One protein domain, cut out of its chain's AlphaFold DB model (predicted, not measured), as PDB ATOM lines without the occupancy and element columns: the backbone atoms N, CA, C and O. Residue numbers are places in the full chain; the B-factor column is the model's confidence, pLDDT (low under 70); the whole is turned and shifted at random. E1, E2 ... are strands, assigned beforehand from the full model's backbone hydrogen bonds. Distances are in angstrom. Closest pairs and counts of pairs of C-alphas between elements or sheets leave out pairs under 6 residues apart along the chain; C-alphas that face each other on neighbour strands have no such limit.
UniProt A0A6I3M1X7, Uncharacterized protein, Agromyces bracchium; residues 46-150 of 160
ATOM      1  N   ILE A  46     -19.918  39.894 -22.481       88.88
ATOM      2  CA  ILE A  46     -19.085  39.945 -23.678       88.88
ATOM      3  C   ILE A  46     -17.599  39.875 -23.322       88.88
ATOM      4  O   ILE A  46     -17.173  40.050 -22.174       88.88
ATOM      5  N   ILE A  47     -16.784  39.662 -24.349       90.31
ATOM      6  CA  ILE A  47     -15.333  39.725 -24.234       90.31
ATOM      7  C   ILE A  47     -14.876  41.190 -24.165       90.31
ATOM      8  O   ILE A  47     -15.264  42.023 -24.982       90.31
ATOM      9  N   GLY A  48     -14.048  41.498 -23.167       86.44
ATOM     10  CA  GLY A  48     -13.452  42.812 -22.948       86.44
ATOM     11  C   GLY A  48     -12.369  43.159 -23.970       86.44
ATOM     12  O   GLY A  48     -11.838  42.300 -24.675       86.44
ATOM     13  N   GLN A  49     -12.006  44.441 -24.033       83.69
ATOM     14  CA  GLN A  49     -11.123  44.974 -25.079       83.69
ATOM     15  C   GLN A  49      -9.687  44.445 -24.995       83.69
ATOM     16  O   GLN A  49      -8.980  44.420 -25.999       83.69
ATOM     17  N   ASN A  50      -9.251  44.018 -23.809       85.31
ATOM     18  CA  ASN A  50      -7.901  43.497 -23.599       85.31
ATOM     19  C   ASN A  50      -7.782  41.986 -23.829       85.31
ATOM     20  O   ASN A  50      -6.755  41.396 -23.482       85.31
ATOM     21  N   ALA A  51      -8.819  41.339 -24.355       90.31
ATOM     22  CA  ALA A  51      -8.751  39.922 -24.647       90.31
ATOM     23  C   ALA A  51      -7.940  39.661 -25.918       90.31
ATOM     24  O   ALA A  51      -8.027  40.407 -26.892       90.31
ATOM     25  N   CYS A  52      -7.167  38.581 -25.920       90.56
ATOM     26  CA  CYS A  52      -6.411  38.170 -27.090       90.56
ATOM     27  C   CYS A  52      -6.248  36.648 -27.147       90.56
ATOM     28  O   CYS A  52      -6.330  35.953 -26.132       90.56
ATOM     29  N   LYS A  53      -6.019  36.109 -28.342       89.19
ATOM     30  CA  LYS A  53      -5.783  34.678 -28.564       89.19
ATOM     31  C   LYS A  53      -4.363  34.424 -29.053       89.19
ATOM     32  O   LYS A  53      -3.771  35.237 -29.757       89.19
ATOM     33  N   CYS A  54      -3.843  33.256 -28.707       88.25
ATOM     34  CA  CYS A  54      -2.604  32.723 -29.244       88.25
ATOM     35  C   CYS A  54      -2.941  31.712 -30.350       88.25
ATOM     36  O   CYS A  54      -3.550  30.674 -30.061       88.25
ATOM     37  N   PRO A  55      -2.577  31.996 -31.617       77.81
ATOM     38  CA  PRO A  55      -2.975  31.188 -32.777       77.81
ATOM     39  C   PRO A  55      -2.359  29.776 -32.768       77.81
ATOM     40  O   PRO A  55      -2.861  28.859 -33.424       77.81
ATOM     41  N   GLY A  56      -1.306  29.582 -31.977       80.94
ATOM     42  CA  GLY A  56      -0.689  28.301 -31.683       80.94
ATOM     43  C   GLY A  56       0.036  27.687 -32.877       80.94
ATOM     44  O   GLY A  56       1.070  28.185 -33.311       80.94
ATOM     45  N   GLN A  57      -0.506  26.601 -33.439       71.12
ATOM     46  CA  GLN A  57       0.179  25.754 -34.433       71.12
ATOM     47  C   GLN A  57       0.720  26.486 -35.675       71.12
ATOM     48  O   GLN A  57       1.703  26.032 -36.254       71.12
ATOM     49  N   SER A  58       0.118  27.602 -36.091       73.81
ATOM     50  CA  SER A  58       0.612  28.382 -37.237       73.81
ATOM     51  C   SER A  58       1.831  29.257 -36.920       73.81
ATOM     52  O   SER A  58       2.525  29.658 -37.850       73.81
ATOM     53  N   THR A  59       2.104  29.544 -35.645       74.44
ATOM     54  CA  THR A  59       3.209  30.412 -35.199       74.44
ATOM     55  C   THR A  59       4.249  29.682 -34.346       74.44
ATOM     56  O   THR A  59       5.350  30.191 -34.170       74.44
ATOM     57  N   GLY A  60       3.945  28.465 -33.874       74.38
ATOM     58  CA  GLY A  60       4.798  27.708 -32.948       74.38
ATOM     59  C   GLY A  60       4.578  28.071 -31.476       74.38
ATOM     60  O   GLY A  60       5.233  27.504 -30.604       74.38
ATOM     61  N   ASP A  61       3.638  28.974 -31.212       80.81
ATOM     62  CA  ASP A  61       3.212  29.394 -29.880       80.81
ATOM     63  C   ASP A  61       2.293  28.334 -29.221       80.81
ATOM     64  O   ASP A  61       1.757  27.455 -29.908       80.81
ATOM     65  N   PRO A  62       2.054  28.377 -27.896       82.06
ATOM     66  CA  PRO A  62       1.024  27.573 -27.261       82.06
ATOM     67  C   PRO A  62      -0.374  28.077 -27.648       82.06
ATOM     68  O   PRO A  62      -0.602  29.266 -27.877       82.06
ATOM     69  N   TRP A  63      -1.348  27.169 -27.676       84.12
ATOM     70  CA  TRP A  63      -2.753  27.549 -27.804       84.12
ATOM     71  C   TRP A  63      -3.280  28.075 -26.470       84.12
ATOM     72  O   TRP A  63      -3.413  27.337 -25.492       84.12
ATOM     73  N   GLY A  64      -3.651  29.347 -26.457       88.12
ATOM     74  CA  GLY A  64      -4.150  30.016 -25.268       88.12
ATOM     75  C   GLY A  64      -5.096  31.147 -25.621       88.12
ATOM     76  O   GLY A  64      -5.000  31.750 -26.687       88.12
ATOM     77  N   TYR A  65      -6.020  31.422 -24.715       88.88
ATOM     78  CA  TYR A  65      -6.931  32.548 -24.787       88.88
ATOM     79  C   TYR A  65      -6.733  33.371 -23.527       88.88
ATOM     80  O   TYR A  65      -6.954  32.890 -22.420       88.88
ATOM     81  N   TYR A  66      -6.294  34.605 -23.696       90.94
ATOM     82  CA  TYR A  66      -6.273  35.592 -22.638       90.94
ATOM     83  C   TYR A  66      -7.606  36.317 -22.684       90.94
ATOM     84  O   TYR A  66      -7.811  37.177 -23.534       90.94
ATOM     85  N   LEU A  67      -8.537  35.917 -21.828       90.75
ATOM     86  CA  LEU A  67      -9.890  36.450 -21.840       90.75
ATOM     87  C   LEU A  67     -10.059  37.488 -20.743       90.75
ATOM     88  O   LEU A  67      -9.607  37.313 -19.611       90.75
ATOM     89  N   THR A  68     -10.763  38.543 -21.108       91.94
ATOM     90  CA  THR A  68     -11.304  39.536 -20.196       91.94
ATOM     91  C   THR A  68     -12.808  39.523 -20.403       91.94
ATOM     92  O   THR A  68     -13.272  39.396 -21.533       91.94
ATOM     93  N   PHE A  69     -13.569  39.639 -19.330       90.12
ATOM     94  CA  PHE A  69     -15.029  39.680 -19.348       90.12
ATOM     95  C   PHE A  69     -15.512  41.071 -18.964       90.12
ATOM     96  O   PHE A  69     -14.948  41.696 -18.061       90.12
ATOM     97  N   THR A  70     -16.551  41.532 -19.648       90.00
ATOM     98  CA  THR A  70     -17.306  42.744 -19.332       90.00
ATOM     99  C   THR A  70     -18.763  42.533 -19.743       90.00
ATOM    100  O   THR A  70     -19.100  41.507 -20.328       90.00
ATOM    101  N   THR A  71     -19.647  43.475 -19.439       88.25
ATOM    102  CA  THR A  71     -21.015  43.448 -19.965       88.25
ATOM    103  C   THR A  71     -21.132  44.277 -21.235       88.25
ATOM    104  O   THR A  71     -20.383  45.231 -21.435       88.25
ATOM    105  N   ASP A  72     -22.109  43.950 -22.078       81.50
ATOM    106  CA  ASP A  72     -22.458  44.663 -23.319       81.50
ATOM    107  C   ASP A  72     -22.904  46.131 -23.129       81.50
ATOM    108  O   ASP A  72     -23.306  46.801 -24.080       81.50
ATOM    109  N   GLY A  73     -22.835  46.652 -21.903       66.44
ATOM    110  CA  GLY A  73     -23.302  47.987 -21.558       66.44
ATOM    111  C   GLY A  73     -24.825  48.104 -21.505       66.44
ATOM    112  O   GLY A  73     -25.321  49.216 -21.310       66.44
ATOM    113  N   THR A  74     -25.575  46.998 -21.631       68.00
ATOM    114  CA  THR A  74     -27.018  46.994 -21.386       68.00
ATOM    115  C   THR A  74     -27.248  47.324 -19.915       68.00
ATOM    116  O   THR A  74     -27.037  46.508 -19.016       68.00
ATOM    117  N   VAL A  75     -27.637  48.578 -19.670       57.34
ATOM    118  CA  VAL A  75     -27.888  49.107 -18.330       57.34
ATOM    119  C   VAL A  75     -29.238  48.585 -17.873       57.34
ATOM    120  O   VAL A  75     -30.292  49.160 -18.146       57.34
ATOM    121  N   CYS A  76     -29.195  47.452 -17.197       61.69
ATOM    122  CA  CYS A  76     -30.311  47.009 -16.390       61.69
ATOM    123  C   CYS A  76     -30.436  47.895 -15.162       61.69
ATOM    124  O   CYS A  76     -29.446  48.527 -14.794       61.69
ATOM    125  N   PRO A  77     -31.639  48.035 -14.574       53.00
ATOM    126  CA  PRO A  77     -31.879  49.034 -13.533       53.00
ATOM    127  C   PRO A  77     -30.938  48.937 -12.318       53.00
ATOM    128  O   PRO A  77     -30.893  49.888 -11.545       53.00
ATOM    129  N   ASP A  78     -30.121  47.886 -12.213       56.44
ATOM    130  CA  ASP A  78     -29.077  47.732 -11.211       56.44
ATOM    131  C   ASP A  78     -27.682  47.644 -11.867       56.44
ATOM    132  O   ASP A  78     -27.185  46.579 -12.225       56.44
ATOM    133  N   THR A  79     -26.981  48.779 -11.968       62.09
ATOM    134  CA  THR A  79     -25.537  48.837 -12.296       62.09
ATOM    135  C   THR A  79     -24.644  48.240 -11.199       62.09
ATOM    136  O   THR A  79     -23.420  48.331 -11.266       62.09
ATOM    137  N   THR A  80     -25.246  47.649 -10.167       72.44
ATOM    138  CA  THR A  80     -24.583  47.051  -9.005       72.44
ATOM    139  C   THR A  80     -24.653  45.529  -8.976       72.44
ATOM    140  O   THR A  80     -24.107  44.948  -8.043       72.44
ATOM    141  N   SER A  81     -25.316  44.884  -9.944       82.00
ATOM    142  CA  SER A  81     -25.412  43.422  -9.969       82.00
ATOM    143  C   SER A  81     -24.037  42.765 -10.078       82.00
ATOM    144  O   SER A  81     -23.172  43.193 -10.853       82.00
ATOM    145  N   GLU A  82     -23.846  41.706  -9.297       87.44
ATOM    146  CA  GLU A  82     -22.662  40.862  -9.342       87.44
ATOM    147  C   GLU A  82     -22.843  39.790 -10.417       87.44
ATOM    148  O   GLU A  82     -23.815  39.033 -10.424       87.44
ATOM    149  N   ILE A  83     -21.888  39.721 -11.338       89.25
ATOM    150  CA  ILE A  83     -21.843  38.723 -12.396       89.25
ATOM    151  C   ILE A  83     -20.715  37.763 -12.080       89.25
ATOM    152  O   ILE A  83     -19.554  38.158 -12.010       89.25
ATOM    153  N   CYS A  84     -21.054  36.491 -11.929       90.94
ATOM    154  CA  CYS A  84     -20.107  35.433 -11.625       90.94
ATOM    155  C   CYS A  84     -20.031  34.452 -12.792       90.94
ATOM    156  O   CYS A  84     -20.961  33.674 -13.012       90.94
ATOM    157  N   VAL A  85     -18.914  34.462 -13.523       90.94
ATOM    158  CA  VAL A  85     -18.607  33.467 -14.560       90.94
ATOM    159  C   VAL A  85     -18.265  32.159 -13.869       90.94
ATOM    160  O   VAL A  85     -17.314  32.091 -13.092       90.94
ATOM    161  N   THR A  86     -19.043  31.118 -14.132       91.00
ATOM    162  CA  THR A  86     -18.885  29.801 -13.506       91.00
ATOM    163  C   THR A  86     -18.153  28.824 -14.407       91.00
ATOM    164  O   THR A  86     -17.519  27.900 -13.901       91.00
ATOM    165  N   ASN A  87     -18.232  29.020 -15.725       89.00
ATOM    166  CA  ASN A  87     -17.623  28.121 -16.686       89.00
ATOM    167  C   ASN A  87     -17.309  28.824 -18.006       89.00
ATOM    168  O   ASN A  87     -18.047  29.708 -18.443       89.00
ATOM    169  N   VAL A  88     -16.230  28.391 -18.653       88.06
ATOM    170  CA  VAL A  88     -15.832  28.850 -19.984       88.06
ATOM    171  C   VAL A  88     -15.437  27.624 -20.790       88.06
ATOM    172  O   VAL A  88     -14.462  26.936 -20.475       88.06
ATOM    173  N   GLU A  89     -16.189  27.355 -21.846       87.94
ATOM    174  CA  GLU A  89     -15.999  26.192 -22.703       87.94
ATOM    175  C   GLU A  89     -15.950  26.602 -24.170       87.94
ATOM    176  O   GLU A  89     -16.304  27.711 -24.569       87.94
ATOM    177  N   LYS A  90     -15.484  25.685 -25.011       82.50
ATOM    178  CA  LYS A  90     -15.694  25.775 -26.455       82.50
ATOM    179  C   LYS A  90     -17.109  25.294 -26.762       82.50
ATOM    180  O   LYS A  90     -17.564  24.332 -26.153       82.50
ATOM    181  N   ALA A  91     -17.751  25.847 -27.792       74.31
ATOM    182  CA  ALA A  91     -19.127  25.484 -28.179       74.31
ATOM    183  C   ALA A  91     -19.355  24.008 -28.592       74.31
ATOM    184  O   ALA A  91     -20.454  23.628 -28.997       74.31
ATOM    185  N   ASN A  92     -18.309  23.177 -28.573       72.88
ATOM    186  CA  ASN A  92     -18.365  21.726 -28.738       72.88
ATOM    187  C   ASN A  92     -18.287  20.967 -27.392       72.88
ATOM    188  O   ASN A  92     -18.040  19.762 -27.403       72.88
ATOM    189  N   GLY A  93     -18.428  21.657 -26.254       69.88
ATOM    190  CA  GLY A  93     -18.330  21.099 -24.899       69.88
ATOM    191  C   GLY A  93     -16.901  20.779 -24.447       69.88
ATOM    192  O   GLY A  93     -16.696  20.064 -23.470       69.88
ATOM    193  N   SER A  94     -15.878  21.240 -25.179       77.00
ATOM    194  CA  SER A  94     -14.486  21.069 -24.750       77.00
ATOM    195  C   SER A  94     -14.102  22.172 -23.767       77.00
ATOM    196  O   SER A  94     -13.944  23.328 -24.162       77.00
ATOM    197  N   VAL A  95     -13.906  21.794 -22.507       72.06
ATOM    198  CA  VAL A  95     -13.526  22.701 -21.416       72.06
ATOM    199  C   VAL A  95     -12.117  23.256 -21.644       72.06
ATOM    200  O   VAL A  95     -11.201  22.525 -22.038       72.06
ATOM    201  N   PHE A  96     -11.929  24.556 -21.416       82.88
ATOM    202  CA  PHE A  96     -10.589  25.137 -21.360       82.88
ATOM    203  C   PHE A  96      -9.882  24.728 -20.075       82.88
ATOM    204  O   PHE A  96     -10.497  24.633 -19.019       82.88
ATOM    205  N   THR A  97      -8.567  24.529 -20.131       85.31
ATOM    206  CA  THR A  97      -7.803  24.323 -18.897       85.31
ATOM    207  C   THR A  97      -7.462  25.694 -18.306       85.31
ATOM    208  O   THR A  97      -6.695  26.428 -18.939       85.31
ATOM    209  N   PRO A  98      -8.015  26.076 -17.139       85.56
ATOM    210  CA  PRO A  98      -7.683  27.349 -16.509       85.56
ATOM    211  C   PRO A  98      -6.175  27.437 -16.261       85.56
ATOM    212  O   PRO A  98      -5.544  26.489 -15.791       85.56
ATOM    213  N   GLY A  99      -5.587  28.570 -16.633       84.69
ATOM    214  CA  GLY A  99      -4.196  28.892 -16.355       84.69
ATOM    215  C   GLY A  99      -3.952  29.183 -14.870       84.69
ATOM    216  O   GLY A  99      -4.886  29.217 -14.062       84.69
ATOM    217  N   PRO A 100      -2.688  29.405 -14.482       81.06
ATOM    218  CA  PRO A 100      -2.345  29.730 -13.103       81.06
ATOM    219  C   PRO A 100      -3.089  30.991 -12.637       81.06
ATOM    220  O   PRO A 100      -3.099  32.007 -13.326       81.06
ATOM    221  N   GLY A 101      -3.708  30.918 -11.455       80.19
ATOM    222  CA  GLY A 101      -4.432  32.041 -10.846       80.19
ATOM    223  C   GLY A 101      -5.904  32.171 -11.249       80.19
ATOM    224  O   GLY A 101      -6.597  33.017 -10.694       80.19
ATOM    225  N   VAL A 102      -6.410  31.325 -12.151       86.06
ATOM    226  CA  VAL A 102      -7.839  31.291 -12.493       86.06
ATOM    227  C   VAL A 102      -8.562  30.324 -11.555       86.06
ATOM    228  O   VAL A 102      -8.269  29.130 -11.530       86.06
ATOM    229  N   THR A 103      -9.505  30.832 -10.762       89.19
ATOM    230  CA  THR A 103     -10.397  30.026  -9.914       89.19
ATOM    231  C   THR A 103     -11.832  30.444 -10.189       89.19
ATOM    232  O   THR A 103     -12.143  31.630 -10.149       89.19
ATOM    233  N   PHE A 104     -12.695  29.474 -10.490       87.75
ATOM    234  CA  PHE A 104     -14.122  29.721 -10.676       87.75
ATOM    235  C   PHE A 104     -14.872  29.689  -9.328       87.75
ATOM    236  O   PHE A 104     -14.514  28.879  -8.466       87.75
ATOM    237  N   PRO A 105     -15.935  30.498  -9.152       91.56
ATOM    238  CA  PRO A 105     -16.431  31.495 -10.099       91.56
ATOM    239  C   PRO A 105     -15.580  32.776 -10.126       91.56
ATOM    240  O   PRO A 105     -15.043  33.202  -9.107       91.56
ATOM    241  N   ILE A 106     -15.497  33.407 -11.297       90.31
ATOM    242  CA  ILE A 106     -14.867  34.720 -11.482       90.31
ATOM    243  C   ILE A 106     -15.970  35.772 -11.391       90.31
ATOM    244  O   ILE A 106     -16.783  35.880 -12.308       90.31
ATOM    245  N   CYS A 107     -16.003  36.526 -10.295       90.56
ATOM    246  CA  CYS A 107     -17.051  37.511 -10.041       90.56
ATOM    247  C   CYS A 107     -16.578  38.945 -10.307       90.56
ATOM    248  O   CYS A 107     -15.444  39.308  -9.985       90.56
ATOM    249  N   PHE A 108     -17.449  39.752 -10.906       89.50
ATOM    250  CA  PHE A 108     -17.224  41.165 -11.192       89.50
ATOM    251  C   PHE A 108     -18.539  41.941 -11.203       89.50
ATOM    252  O   PHE A 108     -19.616  41.371 -11.355       89.50
ATOM    253  N   THR A 109     -18.463  43.257 -11.032       88.38
ATOM    254  CA  THR A 109     -19.650  44.117 -11.068       88.38
ATOM    255  C   THR A 109     -20.034  44.413 -12.514       88.38
ATOM    256  O   THR A 109     -19.163  44.712 -13.337       88.38
ATOM    257  N   ALA A 110     -21.328  44.368 -12.832       84.56
ATOM    258  CA  ALA A 110     -21.831  44.744 -14.150       84.56
ATOM    259  C   ALA A 110     -21.286  46.121 -14.588       84.56
ATOM    260  O   ALA A 110     -21.243  47.071 -13.808       84.56
ATOM    261  N   GLY A 111     -20.840  46.229 -15.841       79.75
ATOM    262  CA  GLY A 111     -20.221  47.444 -16.382       79.75
ATOM    263  C   GLY A 111     -18.743  47.649 -16.026       79.75
ATOM    264  O   GLY A 111     -18.154  48.633 -16.471       79.75
ATOM    265  N   THR A 112     -18.124  46.740 -15.263       86.19
ATOM    266  CA  THR A 112     -16.669  46.723 -15.041       86.19
ATOM    267  C   THR A 112     -16.003  45.626 -15.866       86.19
ATOM    268  O   THR A 112     -16.540  44.528 -16.005       86.19
ATOM    269  N   GLU A 113     -14.827  45.924 -16.419       87.62
ATOM    270  CA  GLU A 113     -13.991  44.920 -17.079       87.62
ATOM    271  C   GLU A 113     -13.148  44.194 -16.021       87.62
ATOM    272  O   GLU A 113     -12.578  44.808 -15.115       87.62
ATOM    273  N   THR A 114     -13.091  42.871 -16.125       90.12
ATOM    274  CA  THR A 114     -12.287  42.019 -15.239       90.12
ATOM    275  C   THR A 114     -10.781  42.145 -15.493       90.12
ATOM    276  O   THR A 114     -10.323  42.791 -16.433       90.12
ATOM    277  N   GLY A 115      -9.978  41.500 -14.641       88.50
ATOM    278  CA  GLY A 115      -8.590  41.196 -14.982       88.50
ATOM    279  C   GLY A 115      -8.495  40.197 -16.140       88.50
ATOM    280  O   GLY A 115      -9.450  39.488 -16.453       88.50
ATOM    281  N   GLN A 116      -7.326  40.131 -16.770       89.81
ATOM    282  CA  GLN A 116      -7.071  39.173 -17.840       89.81
ATOM    283  C   GLN A 116      -6.782  37.781 -17.257       89.81
ATOM    284  O   GLN A 116      -5.922  37.634 -16.388       89.81
ATOM    285  N   TYR A 117      -7.458  36.759 -17.779       91.19
ATOM    286  CA  TYR A 117      -7.310  35.369 -17.353       91.19
ATOM    287  C   TYR A 117      -6.830  34.490 -18.503       91.19
ATOM    288  O   TYR A 117      -7.345  34.570 -19.617       91.19
ATOM    289  N   LEU A 118      -5.851  33.626 -18.229       89.94
ATOM    290  CA  LEU A 118      -5.343  32.669 -19.207       89.94
ATOM    291  C   LEU A 118      -6.199  31.398 -19.209       89.94
ATOM    292  O   LEU A 118      -6.337  30.728 -18.189       89.94
ATOM    293  N   PHE A 119      -6.687  31.023 -20.382       89.50
ATOM    294  CA  PHE A 119      -7.383  29.774 -20.658       89.50
ATOM    295  C   PHE A 119      -6.593  28.981 -21.696       89.50
ATOM    296  O   PHE A 119      -6.520  29.351 -22.869       89.50
ATOM    297  N   ASN A 120      -5.977  27.883 -21.265       87.25
ATOM    298  CA  ASN A 120      -5.191  27.027 -22.142       87.25
ATOM    299  C   ASN A 120      -6.099  26.109 -22.955       87.25
ATOM    300  O   ASN A 120      -7.109  25.591 -22.463       87.25
ATOM    301  N   SER A 121      -5.707  25.872 -24.201       83.81
ATOM    302  CA  SER A 121      -6.408  24.984 -25.119       83.81
ATOM    303  C   SER A 121      -5.428  24.019 -25.775       83.81
ATOM    304  O   SER A 121      -4.229  24.256 -25.823       83.81
ATOM    305  N   THR A 122      -5.942  22.921 -26.314       80.31
ATOM    306  CA  THR A 122      -5.174  21.954 -27.115       80.31
ATOM    307  C   THR A 122      -5.535  22.014 -28.599       80.31
ATOM    308  O   THR A 122      -5.112  21.163 -29.371       80.31
ATOM    309  N   ASN A 123      -6.388  22.961 -28.994       77.50
ATOM    310  CA  ASN A 123      -6.847  23.159 -30.365       77.50
ATOM    311  C   ASN A 123      -7.464  24.555 -30.535       77.50
ATOM    312  O   ASN A 123      -7.867  25.186 -29.551       77.50
ATOM    313  N   SER A 124      -7.623  25.006 -31.781       73.19
ATOM    314  CA  SER A 124      -8.446  26.175 -32.092       73.19
ATOM    315  C   SER A 124      -9.932  25.840 -31.915       73.19
ATOM    316  O   SER A 124     -10.437  24.845 -32.439       73.19
ATOM    317  N   GLY A 125     -10.635  26.648 -31.120       76.12
ATOM    318  CA  GLY A 125     -12.098  26.658 -31.069       76.12
ATOM    319  C   GLY A 125     -12.648  27.732 -32.004       76.12
ATOM    320  O   GLY A 125     -12.030  28.785 -32.132       76.12
ATOM    321  N   ASN A 126     -13.797  27.485 -32.641       81.69
ATOM    322  CA  ASN A 126     -14.481  28.490 -33.472       81.69
ATOM    323  C   ASN A 126     -15.344  29.446 -32.640       81.69
ATOM    324  O   ASN A 126     -15.545  30.593 -33.024       81.69
ATOM    325  N   PHE A 127     -15.844  28.964 -31.503       87.00
ATOM    326  CA  PHE A 127     -16.738  29.711 -30.633       87.00
ATOM    327  C   PHE A 127     -16.417  29.425 -29.168       87.00
ATOM    328  O   PHE A 127     -16.058  28.289 -28.825       87.00
ATOM    329  N   LEU A 128     -16.582  30.446 -28.338       87.69
ATOM    330  CA  LEU A 128     -16.565  30.370 -26.885       87.69
ATOM    331  C   LEU A 128     -18.001  30.374 -26.370       87.69
ATOM    332  O   LEU A 128     -18.867  31.045 -26.926       87.69
ATOM    333  N   GLU A 129     -18.226  29.620 -25.309       89.44
ATOM    334  CA  GLU A 129     -19.486  29.545 -24.592       89.44
ATOM    335  C   GLU A 129     -19.191  29.854 -23.125       89.44
ATOM    336  O   GLU A 129     -18.364  29.197 -22.485       89.44
ATOM    337  N   ILE A 130     -19.814  30.914 -22.617       88.94
ATOM    338  CA  ILE A 130     -19.585  31.414 -21.263       88.94
ATOM    339  C   ILE A 130     -20.836  31.119 -20.454       88.94
ATOM    340  O   ILE A 130     -21.928  31.555 -20.802       88.94
ATOM    341  N   THR A 131     -20.683  30.390 -19.353       90.81
ATOM    342  CA  THR A 131     -21.757  30.236 -18.370       90.81
ATOM    343  C   THR A 131     -21.507  31.190 -17.215       90.81
ATOM    344  O   THR A 131     -20.430  31.180 -16.613       90.81
ATOM    345  N   TYR A 132     -22.500  32.005 -16.887       90.44
ATOM    346  CA  TYR A 132     -22.431  32.963 -15.792       90.44
ATOM    347  C   TYR A 132     -23.731  32.989 -14.992       90.44
ATOM    348  O   TYR A 132     -24.757  32.458 -15.400       90.44
ATOM    349  N   THR A 133     -23.681  33.587 -13.813       89.69
ATOM    350  CA  THR A 133     -24.839  33.823 -12.944       89.69
ATOM    351  C   THR A 133     -24.891  35.303 -12.602       89.69
ATOM    352  O   THR A 133     -23.844  35.941 -12.498       89.69
ATOM    353  N   VAL A 134     -26.097  35.843 -12.443       87.00
ATOM    354  CA  VAL A 134     -26.328  37.224 -11.998       87.00
ATOM    355  C   VAL A 134     -26.907  37.166 -10.591       87.00
ATOM    356  O   VAL A 134     -27.909  36.481 -10.386       87.00
ATOM    357  N   ASP A 135     -26.250  37.812  -9.629       85.94
ATOM    358  CA  ASP A 135     -26.646  37.883  -8.213       85.94
ATOM    359  C   ASP A 135     -26.954  36.504  -7.586       85.94
ATOM    360  O   ASP A 135     -27.894  36.330  -6.808       85.94
ATOM    361  N   GLY A 136     -26.178  35.479  -7.968       83.38
ATOM    362  CA  GLY A 136     -26.369  34.095  -7.514       83.38
ATOM    363  C   GLY A 136     -27.637  33.411  -8.047       83.38
ATOM    364  O   GLY A 136     -28.052  32.379  -7.517       83.38
ATOM    365  N   GLY A 137     -28.264  33.985  -9.077       84.12
ATOM    366  CA  GLY A 137     -29.438  33.445  -9.749       84.12
ATOM    367  C   GLY A 137     -29.158  32.201 -10.597       84.12
ATOM    368  O   GLY A 137     -28.154  31.503 -10.454       84.12
ATOM    369  N   THR A 138     -30.079  31.898 -11.511       85.31
ATOM    370  CA  THR A 138     -29.934  30.757 -12.424       85.31
ATOM    371  C   THR A 138     -28.752  30.946 -13.378       85.31
ATOM    372  O   THR A 138     -28.571  32.056 -13.882       85.31
ATOM    373  N   PRO A 139     -27.984  29.879 -13.677       87.06
ATOM    374  CA  PRO A 139     -26.921  29.947 -14.666       87.06
ATOM    375  C   PRO A 139     -27.502  30.276 -16.040       87.06
ATOM    376  O   PRO A 139     -28.443  29.633 -16.507       87.06
ATOM    377  N   ILE A 140     -26.927  31.292 -16.662       86.94
ATOM    378  CA  ILE A 140     -27.204  31.746 -18.013       86.94
ATOM    379  C   ILE A 140     -26.014  31.331 -18.866       86.94
ATOM    380  O   ILE A 140     -24.859  31.531 -18.491       86.94
ATOM    381  N   VAL A 141     -26.317  30.720 -20.001       85.94
ATOM    382  CA  VAL A 141     -25.332  30.382 -21.022       85.94
ATOM    383  C   VAL A 141     -25.395  31.480 -22.065       85.94
ATOM    384  O   VAL A 141     -26.473  31.756 -22.595       85.94
ATOM    385  N   ASP A 142     -24.264  32.134 -22.299       82.00
ATOM    386  CA  ASP A 142     -24.173  33.174 -23.308       82.00
ATOM    387  C   ASP A 142     -24.301  32.612 -24.728       82.00
ATOM    388  O   ASP A 142     -24.046  31.428 -24.975       82.00
ATOM    389  N   ASP A 143     -24.682  33.476 -25.670       77.12
ATOM    390  CA  ASP A 143     -24.646  33.119 -27.080       77.12
ATOM    391  C   ASP A 143     -23.199  32.861 -27.534       77.12
ATOM    392  O   ASP A 143     -22.221  33.302 -26.931       77.12
ATOM    393  N   LYS A 144     -23.043  32.078 -28.597       84.38
ATOM    394  CA  LYS A 144     -21.733  31.595 -29.040       84.38
ATOM    395  C   LYS A 144     -20.867  32.753 -29.530       84.38
ATOM    396  O   LYS A 144     -21.034  33.212 -30.658       84.38
ATOM    397  N   ILE A 145     -19.878  33.153 -28.731       85.44
ATOM    398  CA  ILE A 145     -18.949  34.231 -29.082       85.44
ATOM    399  C   ILE A 145     -17.937  33.711 -30.111       85.44
ATOM    400  O   ILE A 145     -17.188  32.774 -29.805       85.44
ATOM    401  N   PRO A 146     -17.854  34.291 -31.320       87.25
ATOM    402  CA  PRO A 146     -16.877  33.886 -32.321       87.25
ATOM    403  C   PRO A 146     -15.452  34.148 -31.835       87.25
ATOM    404  O   PRO A 146     -15.090  35.265 -31.471       87.25
ATOM    405  N   THR A 147     -14.570  33.152 -31.918       85.00
ATOM    406  CA  THR A 147     -13.141  33.380 -31.627       85.00
ATOM    407  C   THR A 147     -12.457  34.244 -32.689       85.00
ATOM    408  O   THR A 147     -11.325  34.685 -32.483       85.00
ATOM    409  N   SER A 148     -13.113  34.499 -33.827       83.25
ATOM    410  CA  SER A 148     -12.686  35.487 -34.823       83.25
ATOM    411  C   SER A 148     -12.711  36.915 -34.292       83.25
ATOM    412  O   SER A 148     -11.917  37.725 -34.758       83.25
ATOM    413  N   ASP A 149     -13.567  37.194 -33.310       84.62
ATOM    414  CA  ASP A 149     -13.760  38.543 -32.769       84.62
ATOM    415  C   ASP A 149     -12.689  38.891 -31.726       84.62
ATOM    416  O   ASP A 149     -12.546  40.039 -31.314       84.62
ATOM    417  N   ILE A 150     -11.887  37.895 -31.343       87.69
ATOM    418  CA  ILE A 150     -10.737  38.034 -30.460       87.69
ATOM    419  C   ILE A 150      -9.488  38.199 -31.323       87.69
ATOM    420  O   ILE A 150      -9.162  37.328 -32.142       87.69
TER     421      ILE A 150
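AT A GLANCE: This is residues 46 to 150 of the 160 residues of an uncharacterized protein of Agromyces bracchium (UniProt A0A6I3M1X7). With little regular structure, this elongated body has two small antiparallel sheets, strongly twisted E5-E4-E7 and E1-E2-E6, on two sides, bridged by residues 94 to 98, which pair briefly with E4 and E6. The 105 printed residues hold seven named strands, E1 to E7 in chain order, and no named helix: all strand, with 35 residues in them. It is compact, radius of gyration of the C-alphas 13.7 A, spanning 46 by 25 by 24 A.

IN THESE COORDINATES: E4, residues 82 to 90, is 23.9 A long from C-alpha 82 at (-22.662, 40.862, -9.342). E7, 127 to 134, is 22.3 A and ends at C-alpha 134 (-26.328, 37.224, -11.998). E5 is 106 to 109, E1 52 to 54, E2 64 to 67, E3 69 to 71, E6 117 to 120.

HOW THE PARTS SIT: E4 is antiparallel to E7, N 86 to O 131 2.8 A, and to E5 in a hairpin, N 85 to O 106 2.8 A. E2 is antiparallel to E1 in a hairpin, N 52 to O 66 2.8 A, and to E6, N 65 to O 119 2.8 A. E2 runs on into E3 at 35 degrees; E3 pairs with no named strand.

THE WHOLE: The C-alphas of Gly 60 and Pro 77 are farthest apart, 46.7 A. The printed part has no cut; E4 to E5 is a long link. Residues 73 to 79 and 93 have pLDDT under 70.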